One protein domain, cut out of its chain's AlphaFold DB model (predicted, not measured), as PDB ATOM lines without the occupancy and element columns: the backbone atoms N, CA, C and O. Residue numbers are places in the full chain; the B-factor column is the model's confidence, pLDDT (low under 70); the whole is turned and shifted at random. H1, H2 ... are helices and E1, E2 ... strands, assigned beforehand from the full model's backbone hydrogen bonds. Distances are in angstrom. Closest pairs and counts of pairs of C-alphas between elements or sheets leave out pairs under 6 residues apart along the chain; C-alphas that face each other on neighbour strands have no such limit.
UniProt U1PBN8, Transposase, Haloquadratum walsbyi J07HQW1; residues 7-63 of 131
ATOM      1  N   PRO A   7     244.520 212.150 215.978       65.06
ATOM      2  CA  PRO A   7     243.738 213.354 216.210       65.06
ATOM      3  C   PRO A   7     244.299 214.546 215.459       65.06
ATOM      4  O   PRO A   7     245.451 214.927 215.657       65.06
ATOM      5  N   TYR A   8     243.447 215.193 214.667       63.69
ATOM      6  CA  TYR A   8     243.708 216.545 214.187       63.69
ATOM      7  C   TYR A   8     242.581 217.470 214.642       63.69
ATOM      8  O   TYR A   8     241.424 217.274 214.271       63.69
ATOM      9  N   GLY A   9     242.919 218.442 215.490       62.78
ATOM     10  CA  GLY A   9     242.006 219.493 215.934       62.78
ATOM     11  C   GLY A   9     242.216 220.762 215.116       62.78
ATOM     12  O   GLY A   9     243.357 221.170 214.902       62.78
ATOM     13  N   VAL A  10     241.131 221.390 214.673       60.88
ATOM     14  CA  VAL A  10     241.141 222.709 214.030       60.88
ATOM     15  C   VAL A  10     240.213 223.616 214.833       60.88
ATOM     16  O   VAL A  10     239.020 223.338 214.941       60.88
ATOM     17  N   GLY A  11     240.767 224.677 215.420       57.56
ATOM     18  CA  GLY A  11     240.015 225.661 216.198       57.56
ATOM     19  C   GLY A  11     240.727 227.012 216.231       57.56
ATOM     20  O   GLY A  11     241.956 227.076 216.322       57.56
ATOM     21  N   GLY A  12     239.961 228.097 216.101       55.88
ATOM     22  CA  GLY A  12     240.429 229.467 216.316       55.88
ATOM     23  C   GLY A  12     240.246 229.906 217.773       55.88
ATOM     24  O   GLY A  12     239.462 229.319 218.508       55.88
ATOM     25  N   LEU A  13     240.923 230.984 218.193       52.00
ATOM     26  CA  LEU A  13     240.890 231.502 219.579       52.00
ATOM     27  C   LEU A  13     239.481 231.872 220.104       52.00
ATOM     28  O   LEU A  13     239.329 232.074 221.305       52.00
ATOM     29  N   ASN A  14     238.479 231.958 219.221       59.06
ATOM     30  CA  ASN A  14     237.095 232.342 219.521       59.06
ATOM     31  C   ASN A  14     236.048 231.301 219.062       59.06
ATOM     32  O   ASN A  14     234.865 231.632 219.016       59.06
ATOM     33  N   GLU A  15     236.447 230.089 218.664       60.94
ATOM     34  CA  GLU A  15     235.549 229.111 218.026       60.94
ATOM     35  C   GLU A  15     235.539 227.761 218.750       60.94
ATOM     36  O   GLU A  15     236.523 227.373 219.382       60.94
ATOM     37  N   ASP A  16     234.417 227.042 218.633       68.44
ATOM     38  CA  ASP A  16     234.309 225.651 219.074       68.44
ATOM     39  C   ASP A  16     235.395 224.810 218.389       68.44
ATOM     40  O   ASP A  16     235.586 224.881 217.173       68.44
ATOM     41  N   ASN A  17     236.113 224.003 219.170       77.38
ATOM     42  CA  ASN A  17     237.143 223.128 218.626       77.38
ATOM     43  C   ASN A  17     236.493 221.945 217.907       77.38
ATOM     44  O   ASN A  17     235.726 221.194 218.510       77.38
ATOM     45  N   TYR A  18     236.852 221.740 216.641       82.31
ATOM     46  CA  TYR A  18     236.448 220.563 215.882       82.31
ATOM     47  C   TYR A  18     237.624 219.611 215.708       82.31
ATOM     48  O   TYR A  18     238.743 220.018 215.400       82.31
ATOM     49  N   TYR A  19     237.353 218.323 215.863       83.81
ATOM     50  CA  TYR A  19     238.327 217.248 215.788       83.81
ATOM     51  C   TYR A  19     237.944 216.271 214.680       83.81
ATOM     52  O   TYR A  19     236.791 215.845 214.571       83.81
ATOM     53  N   ALA A  20     238.932 215.907 213.865       85.00
ATOM     54  CA  ALA A  20     238.849 214.800 212.927       85.00
ATOM     55  C   ALA A  20     239.445 213.550 213.580       85.00
ATOM     56  O   ALA A  20     240.623 213.541 213.944       85.00
ATOM     57  N   VAL A  21     238.614 212.515 213.721       84.81
ATOM     58  CA  VAL A  21     238.909 211.299 214.472       84.81
ATOM     59  C   VAL A  21     238.933 210.055 213.574       84.81
ATOM     60  O   VAL A  21     237.873 209.611 213.155       84.81
ATOM     61  N   GLY A  22     240.097 209.475 213.260       84.62
ATOM     62  CA  GLY A  22     240.234 208.263 212.440       84.62
ATOM     63  C   GLY A  22     240.406 206.976 213.249       84.62
ATOM     64  O   GLY A  22     241.459 206.736 213.826       84.62
ATOM     65  N   ILE A  23     239.426 206.079 213.232       84.00
ATOM     66  CA  ILE A  23     239.497 204.795 213.952       84.00
ATOM     67  C   ILE A  23     239.558 203.660 212.949       84.00
ATOM     68  O   ILE A  23     238.814 203.666 211.970       84.00
ATOM     69  N   LYS A  24     240.420 202.668 213.186       82.50
ATOM     70  CA  LYS A  24     240.517 201.511 212.298       82.50
ATOM     71  C   LYS A  24     239.152 200.825 212.198       82.50
ATOM     72  O   LYS A  24     238.557 200.435 213.198       82.50
ATOM     73  N   SER A  25     238.646 200.705 210.981       74.25
ATOM     74  CA  SER A  25     237.360 200.096 210.697       74.25
ATOM     75  C   SER A  25     237.392 198.618 211.068       74.25
ATOM     76  O   SER A  25     238.193 197.845 210.547       74.25
ATOM     77  N   GLU A  26     236.462 198.200 211.925       70.69
ATOM     78  CA  GLU A  26     236.243 196.782 212.239       70.69
ATOM     79  C   GLU A  26     235.688 196.005 211.037       70.69
ATOM     80  O   GLU A  26     235.801 194.783 210.965       70.69
ATOM     81  N   LYS A  27     235.059 196.708 210.084       65.75
ATOM     82  CA  LYS A  27     234.444 196.109 208.901       65.75
ATOM     83  C   LYS A  27     235.182 196.540 207.642       65.75
ATOM     84  O   LYS A  27     235.253 197.727 207.321       65.75
ATOM     85  N   LYS A  28     235.655 195.558 206.873       64.56
ATOM     86  CA  LYS A  28     236.074 195.778 205.485       64.56
ATOM     87  C   LYS A  28     234.831 196.192 204.694       64.56
ATOM     88  O   LYS A  28     233.793 195.533 204.780       64.56
ATOM     89  N   SER A  29     234.910 197.301 203.960       64.31
ATOM     90  CA  SER A  29     233.823 197.710 203.064       64.31
ATOM     91  C   SER A  29     233.464 196.547 202.137       64.31
ATOM     92  O   SER A  29     234.348 195.974 201.503       64.31
ATOM     93  N   LEU A  30     232.171 196.224 202.017       66.19
ATOM     94  CA  LEU A  30     231.681 195.151 201.136       66.19
ATOM     95  C   LEU A  30     232.075 195.359 199.664       66.19
ATOM     96  O   LEU A  30     232.083 194.416 198.881       66.19
ATOM     97  N   ARG A  31     232.389 196.601 199.276       68.94
ATOM     98  CA  ARG A  31     232.827 196.958 197.920       68.94
ATOM     99  C   ARG A  31     234.341 196.846 197.720       68.94
ATOM    100  O   ARG A  31     234.800 197.002 196.592       68.94
ATOM    101  N   ARG A  32     235.120 196.593 198.776       69.06
ATOM    102  CA  ARG A  32     236.582 196.530 198.703       69.06
ATOM    103  C   ARG A  32     237.023 195.153 198.199       69.06
ATOM    104  O   ARG A  32     236.826 194.148 198.876       69.06
ATOM    105  N   LYS A  33     237.615 195.118 197.001       70.06
ATOM    106  CA  LYS A  33     238.061 193.882 196.328       70.06
ATOM    107  C   LYS A  33     239.504 193.477 196.657       70.06
ATOM    108  O   LYS A  33     239.859 192.325 196.442       70.06
ATOM    109  N   SER A  34     240.310 194.399 197.181       73.69
ATOM    110  CA  SER A  34     241.744 194.226 197.456       73.69
ATOM    111  C   SER A  34     242.125 194.747 198.847       73.69
ATOM    112  O   SER A  34     241.269 195.192 199.622       73.69
ATOM    113  N   GLU A  35     243.399 194.606 199.207       76.06
ATOM    114  CA  GLU A  35     244.003 195.357 200.314       76.06
ATOM    115  C   GLU A  35     243.954 196.867 200.019       76.06
ATOM    116  O   GLU A  35     243.850 197.243 198.848       76.06
ATOM    117  N   PRO A  36     243.929 197.718 201.059       71.81
ATOM    118  CA  PRO A  36     243.931 199.164 200.878       71.81
ATOM    119  C   PRO A  36     245.236 199.626 200.215       71.81
ATOM    120  O   PRO A  36     246.318 199.206 200.627       71.81
ATOM    121  N   ASP A  37     245.125 200.492 199.206       75.62
ATOM    122  CA  ASP A  37     246.292 201.104 198.562       75.62
ATOM    123  C   ASP A  37     246.933 202.142 199.500       75.62
ATOM    124  O   ASP A  37     248.157 202.275 199.551       75.62
ATOM    125  N   GLU A  38     246.111 202.821 200.312       73.56
ATOM    126  CA  GLU A  38     246.554 203.748 201.352       73.56
ATOM    127  C   GLU A  38     246.148 203.264 202.755       73.56
ATOM    128  O   GLU A  38     244.995 202.886 202.966       73.56
ATOM    129  N   PRO A  39     247.022 203.360 203.780       70.44
ATOM    130  CA  PRO A  39     246.690 202.950 205.150       70.44
ATOM    131  C   PRO A  39     245.420 203.613 205.704       70.44
ATOM    132  O   PRO A  39     244.734 203.030 206.539       70.44
ATOM    133  N   MET A  40     245.114 204.823 205.224       69.94
ATOM    134  CA  MET A  40     243.959 205.650 205.579       69.94
ATOM    135  C   MET A  40     242.617 205.002 205.203       69.94
ATOM    136  O   MET A  40     241.627 205.212 205.904       69.94
ATOM    137  N   ASP A  41     242.585 204.187 204.144       74.00
ATOM    138  CA  ASP A  41     241.371 203.541 203.627       74.00
ATOM    139  C   ASP A  41     240.771 202.544 204.615       74.00
ATOM    140  O   ASP A  41     239.588 202.203 204.529       74.00
ATOM    141  N   ASP A  42     241.584 202.053 205.550       79.00
ATOM    142  CA  ASP A  42     241.172 201.157 206.622       79.00
ATOM    143  C   ASP A  42     240.536 201.866 207.809       79.00
ATOM    144  O   ASP A  42     240.093 201.188 208.732       79.00
ATOM    145  N   TYR A  43     240.434 203.191 207.796       79.75
ATOM    146  CA  TYR A  43     239.911 203.970 208.908       79.75
ATOM    147  C   TYR A  43     238.521 204.537 208.604       79.75
ATOM    148  O   TYR A  43     238.184 204.904 207.482       79.75
ATOM    149  N   THR A  44     237.691 204.614 209.640       80.25
ATOM    150  CA  THR A  44     236.461 205.405 209.664       80.25
ATOM    151  C   THR A  44     236.763 206.737 210.333       80.25
ATOM    152  O   THR A  44     237.265 206.754 211.456       80.25
ATOM    153  N   TYR A  45     236.436 207.835 209.653       84.38
ATOM    154  CA  TYR A  45     236.647 209.188 210.159       84.38
ATOM    155  C   TYR A  45     235.364 209.771 210.743       84.38
ATOM    156  O   TYR A  45     234.302 209.706 210.124       84.38
ATOM    157  N   PHE A  46     235.481 210.383 211.915       84.62
ATOM    158  CA  PHE A  46     234.442 211.176 212.557       84.62
ATOM    159  C   PHE A  46     234.881 212.633 212.584       84.62
ATOM    160  O   PHE A  46     236.026 212.924 212.906       84.62
ATOM    161  N   TYR A  47     233.970 213.549 212.285       87.50
ATOM    162  CA  TYR A  47     234.168 214.972 212.541       87.50
ATOM    163  C   TYR A  47     233.262 215.348 213.704       87.50
ATOM    164  O   TYR A  47     232.052 215.128 213.637       87.50
ATOM    165  N   THR A  48     233.844 215.839 214.792       85.38
ATOM    166  CA  THR A  48     233.118 216.061 216.042       85.38
ATOM    167  C   THR A  48     233.632 217.288 216.782       85.38
ATOM    168  O   THR A  48     234.798 217.642 216.661       85.38
ATOM    169  N   ASN A  49     232.764 217.940 217.547       87.75
ATOM    170  CA  ASN A  49     233.141 218.975 218.510       87.75
ATOM    171  C   ASN A  49     233.529 218.387 219.882       87.75
ATOM    172  O   ASN A  49     233.812 219.129 220.817       87.75
ATOM    173  N   LEU A  50     233.514 217.059 220.019       86.69
ATOM    174  CA  LEU A  50     233.908 216.363 221.236       86.69
ATOM    175  C   LEU A  50     235.425 216.190 221.260       86.69
ATOM    176  O   LEU A  50     236.011 215.644 220.320       86.69
ATOM    177  N   ALA A  51     236.058 216.645 222.338       83.81
ATOM    178  CA  ALA A  51     237.499 216.538 222.492       83.81
ATOM    179  C   ALA A  51     237.911 215.066 222.703       83.81
ATOM    180  O   ALA A  51     237.437 214.435 223.650       83.81
ATOM    181  N   PRO A  52     238.845 214.513 221.901       80.44
ATOM    182  CA  PRO A  52     239.318 213.135 222.071       80.44
ATOM    183  C   PRO A  52     240.004 212.861 223.418       80.44
ATOM    184  O   PRO A  52     240.188 211.708 223.797       80.44
ATOM    185  N   THR A  53     240.420 213.915 224.127       80.50
ATOM    186  CA  THR A  53     240.950 213.838 225.495       80.50
ATOM    187  C   THR A  53     239.866 213.601 226.542       80.50
ATOM    188  O   THR A  53     240.172 213.100 227.618       80.50
ATOM    189  N   GLU A  54     238.626 213.997 226.253       84.94
ATOM    190  CA  GLU A  54     237.477 213.836 227.146       84.94
ATOM    191  C   GLU A  54     236.726 212.543 226.846       84.94
ATOM    192  O   GLU A  54     236.375 211.805 227.764       84.94
ATOM    193  N   ILE A  55     236.504 212.261 225.559       85.31
ATOM    194  CA  ILE A  55     235.800 211.070 225.091       85.31
ATOM    195  C   ILE A  55     236.748 210.292 224.179       85.31
ATOM    196  O   ILE A  55     237.058 210.769 223.080       85.31
ATOM    197  N   PRO A  56     237.201 209.097 224.598       87.06
ATOM    198  CA  PRO A  56     238.030 208.250 223.765       87.06
ATOM    199  C   PRO A  56     237.373 207.998 222.397       87.06
ATOM    200  O   PRO A  56     236.170 207.732 222.323       87.06
ATOM    201  N   PRO A  57     238.142 208.034 221.299       83.31
ATOM    202  CA  PRO A  57     237.660 207.724 219.954       83.31
ATOM    203  C   PRO A  57     236.838 206.433 219.881       83.31
ATOM    204  O   PRO A  57     235.787 206.385 219.245       83.31
ATOM    205  N   GLU A  58     237.292 205.373 220.543       85.25
ATOM    206  CA  GLU A  58     236.637 204.068 220.541       85.25
ATOM    207  C   GLU A  58     235.238 204.132 221.173       85.25
ATOM    208  O   GLU A  58     234.297 203.501 220.680       85.25
ATOM    209  N   GLU A  59     235.085 204.942 222.224       87.56
ATOM    210  CA  GLU A  59     233.801 205.232 222.859       87.56
ATOM    211  C   GLU A  59     232.908 206.050 221.924       87.56
ATOM    212  O   GLU A  59     231.770 205.654 221.677       87.56
ATOM    213  N   LEU A  60     233.449 207.101 221.294       87.06
ATOM    214  CA  LEU A  60     232.738 207.891 220.284       87.06
ATOM    215  C   LEU A  60     232.211 207.011 219.139       87.06
ATOM    216  O   LEU A  60     231.053 207.134 218.736       87.06
ATOM    217  N   ALA A  61     233.038 206.100 218.619       85.81
ATOM    218  CA  ALA A  61     232.633 205.167 217.575       85.81
ATOM    219  C   ALA A  61     231.527 204.228 218.057       85.81
ATOM    220  O   ALA A  61     230.546 204.025 217.339       85.81
ATOM    221  N   SER A  62     231.662 203.668 219.261       86.44
ATOM    222  CA  SER A  62     230.644 202.807 219.865       86.44
ATOM    223  C   SER A  62     229.307 203.523 220.014       86.44
ATOM    224  O   SER A  62     228.264 203.008 219.603       86.44
ATOM    225  N   ASP A  63     229.349 204.756 220.492       87.69
ATOM    226  CA  ASP A  63     228.184 205.596 220.670       87.69
ATOM    227  C   ASP A  63     227.535 205.974 219.341       87.69
ATOM    228  O   ASP A  63     226.306 205.919 219.215       87.69
TER     229      ASP A  63
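What this domain is: This is residues 7 to 63 of the 131 residues of the protein "Transposase" of Haloquadratum walsbyi J07HQW1 (UniProt U1PBN8). What does this domain look like? It is a narrow three-stranded antiparallel sheet with the short helix H2 over E2 on one face; the links 11 to 17 and 25 to 38 extend from opposite ends of the sheet. What is it made of? The 57 printed residues hold E1, E2, H1, E3 and H2 along the chain, with sheet order E1 - E2 - E3; the class is mixed, helices and strands, with 27 residues in named elements, under half. How large is it? It is a loose rod, 45 by 22 by 15 A, with a radius of gyration of the C-alphas of 13.7 A.

How they stand to each other: How do the strands pair? E1, residues 8 to 10, and E2, residues 18 to 24, form an antiparallel hairpin at 164 degrees, with N 10 and O 18 at 2.8 A. E2 and E3, residues 43 to 48, are antiparallel at 159 degrees, with N 21 and O 46 at 2.7 A. Where are the helices? H1, residues 39 to 42, only grazes the sheet. H2, residues 57 to 63, is on the sheet over E2, at a height over the sheet of 8.8 A, and stands up from it at 44 degrees; its closest C-alphas to E2 are those of Val 21 and Pro 57, 6.7 A apart. How are the helix backbones formed? In H2 every O i to N i+4 pair is within hydrogen-bond range; H1 is too short for such a pair.

Where its parts are: Where does the first strand begin? E1 begins at C-alpha 8, (243.708, 216.545, 214.187), and measures 6.7 A. How long are the others? E2 measures 19.8 A, H1 6.0 A, E3 15.6 A and H2 9.7 A, ending at C-alpha 63, (228.184, 205.596, 220.670).

The domain as a whole: How far does it reach? The two C-alphas farthest apart, those of Asn 14 and Lys 33, are 44.9 A apart. Is it continuous? The printed part has no cut, and its one long link is E2 to H1, 14 residues. Where is confidence low? Residues 7 to 16, 27 to 32 and 40 have pLDDT under 70.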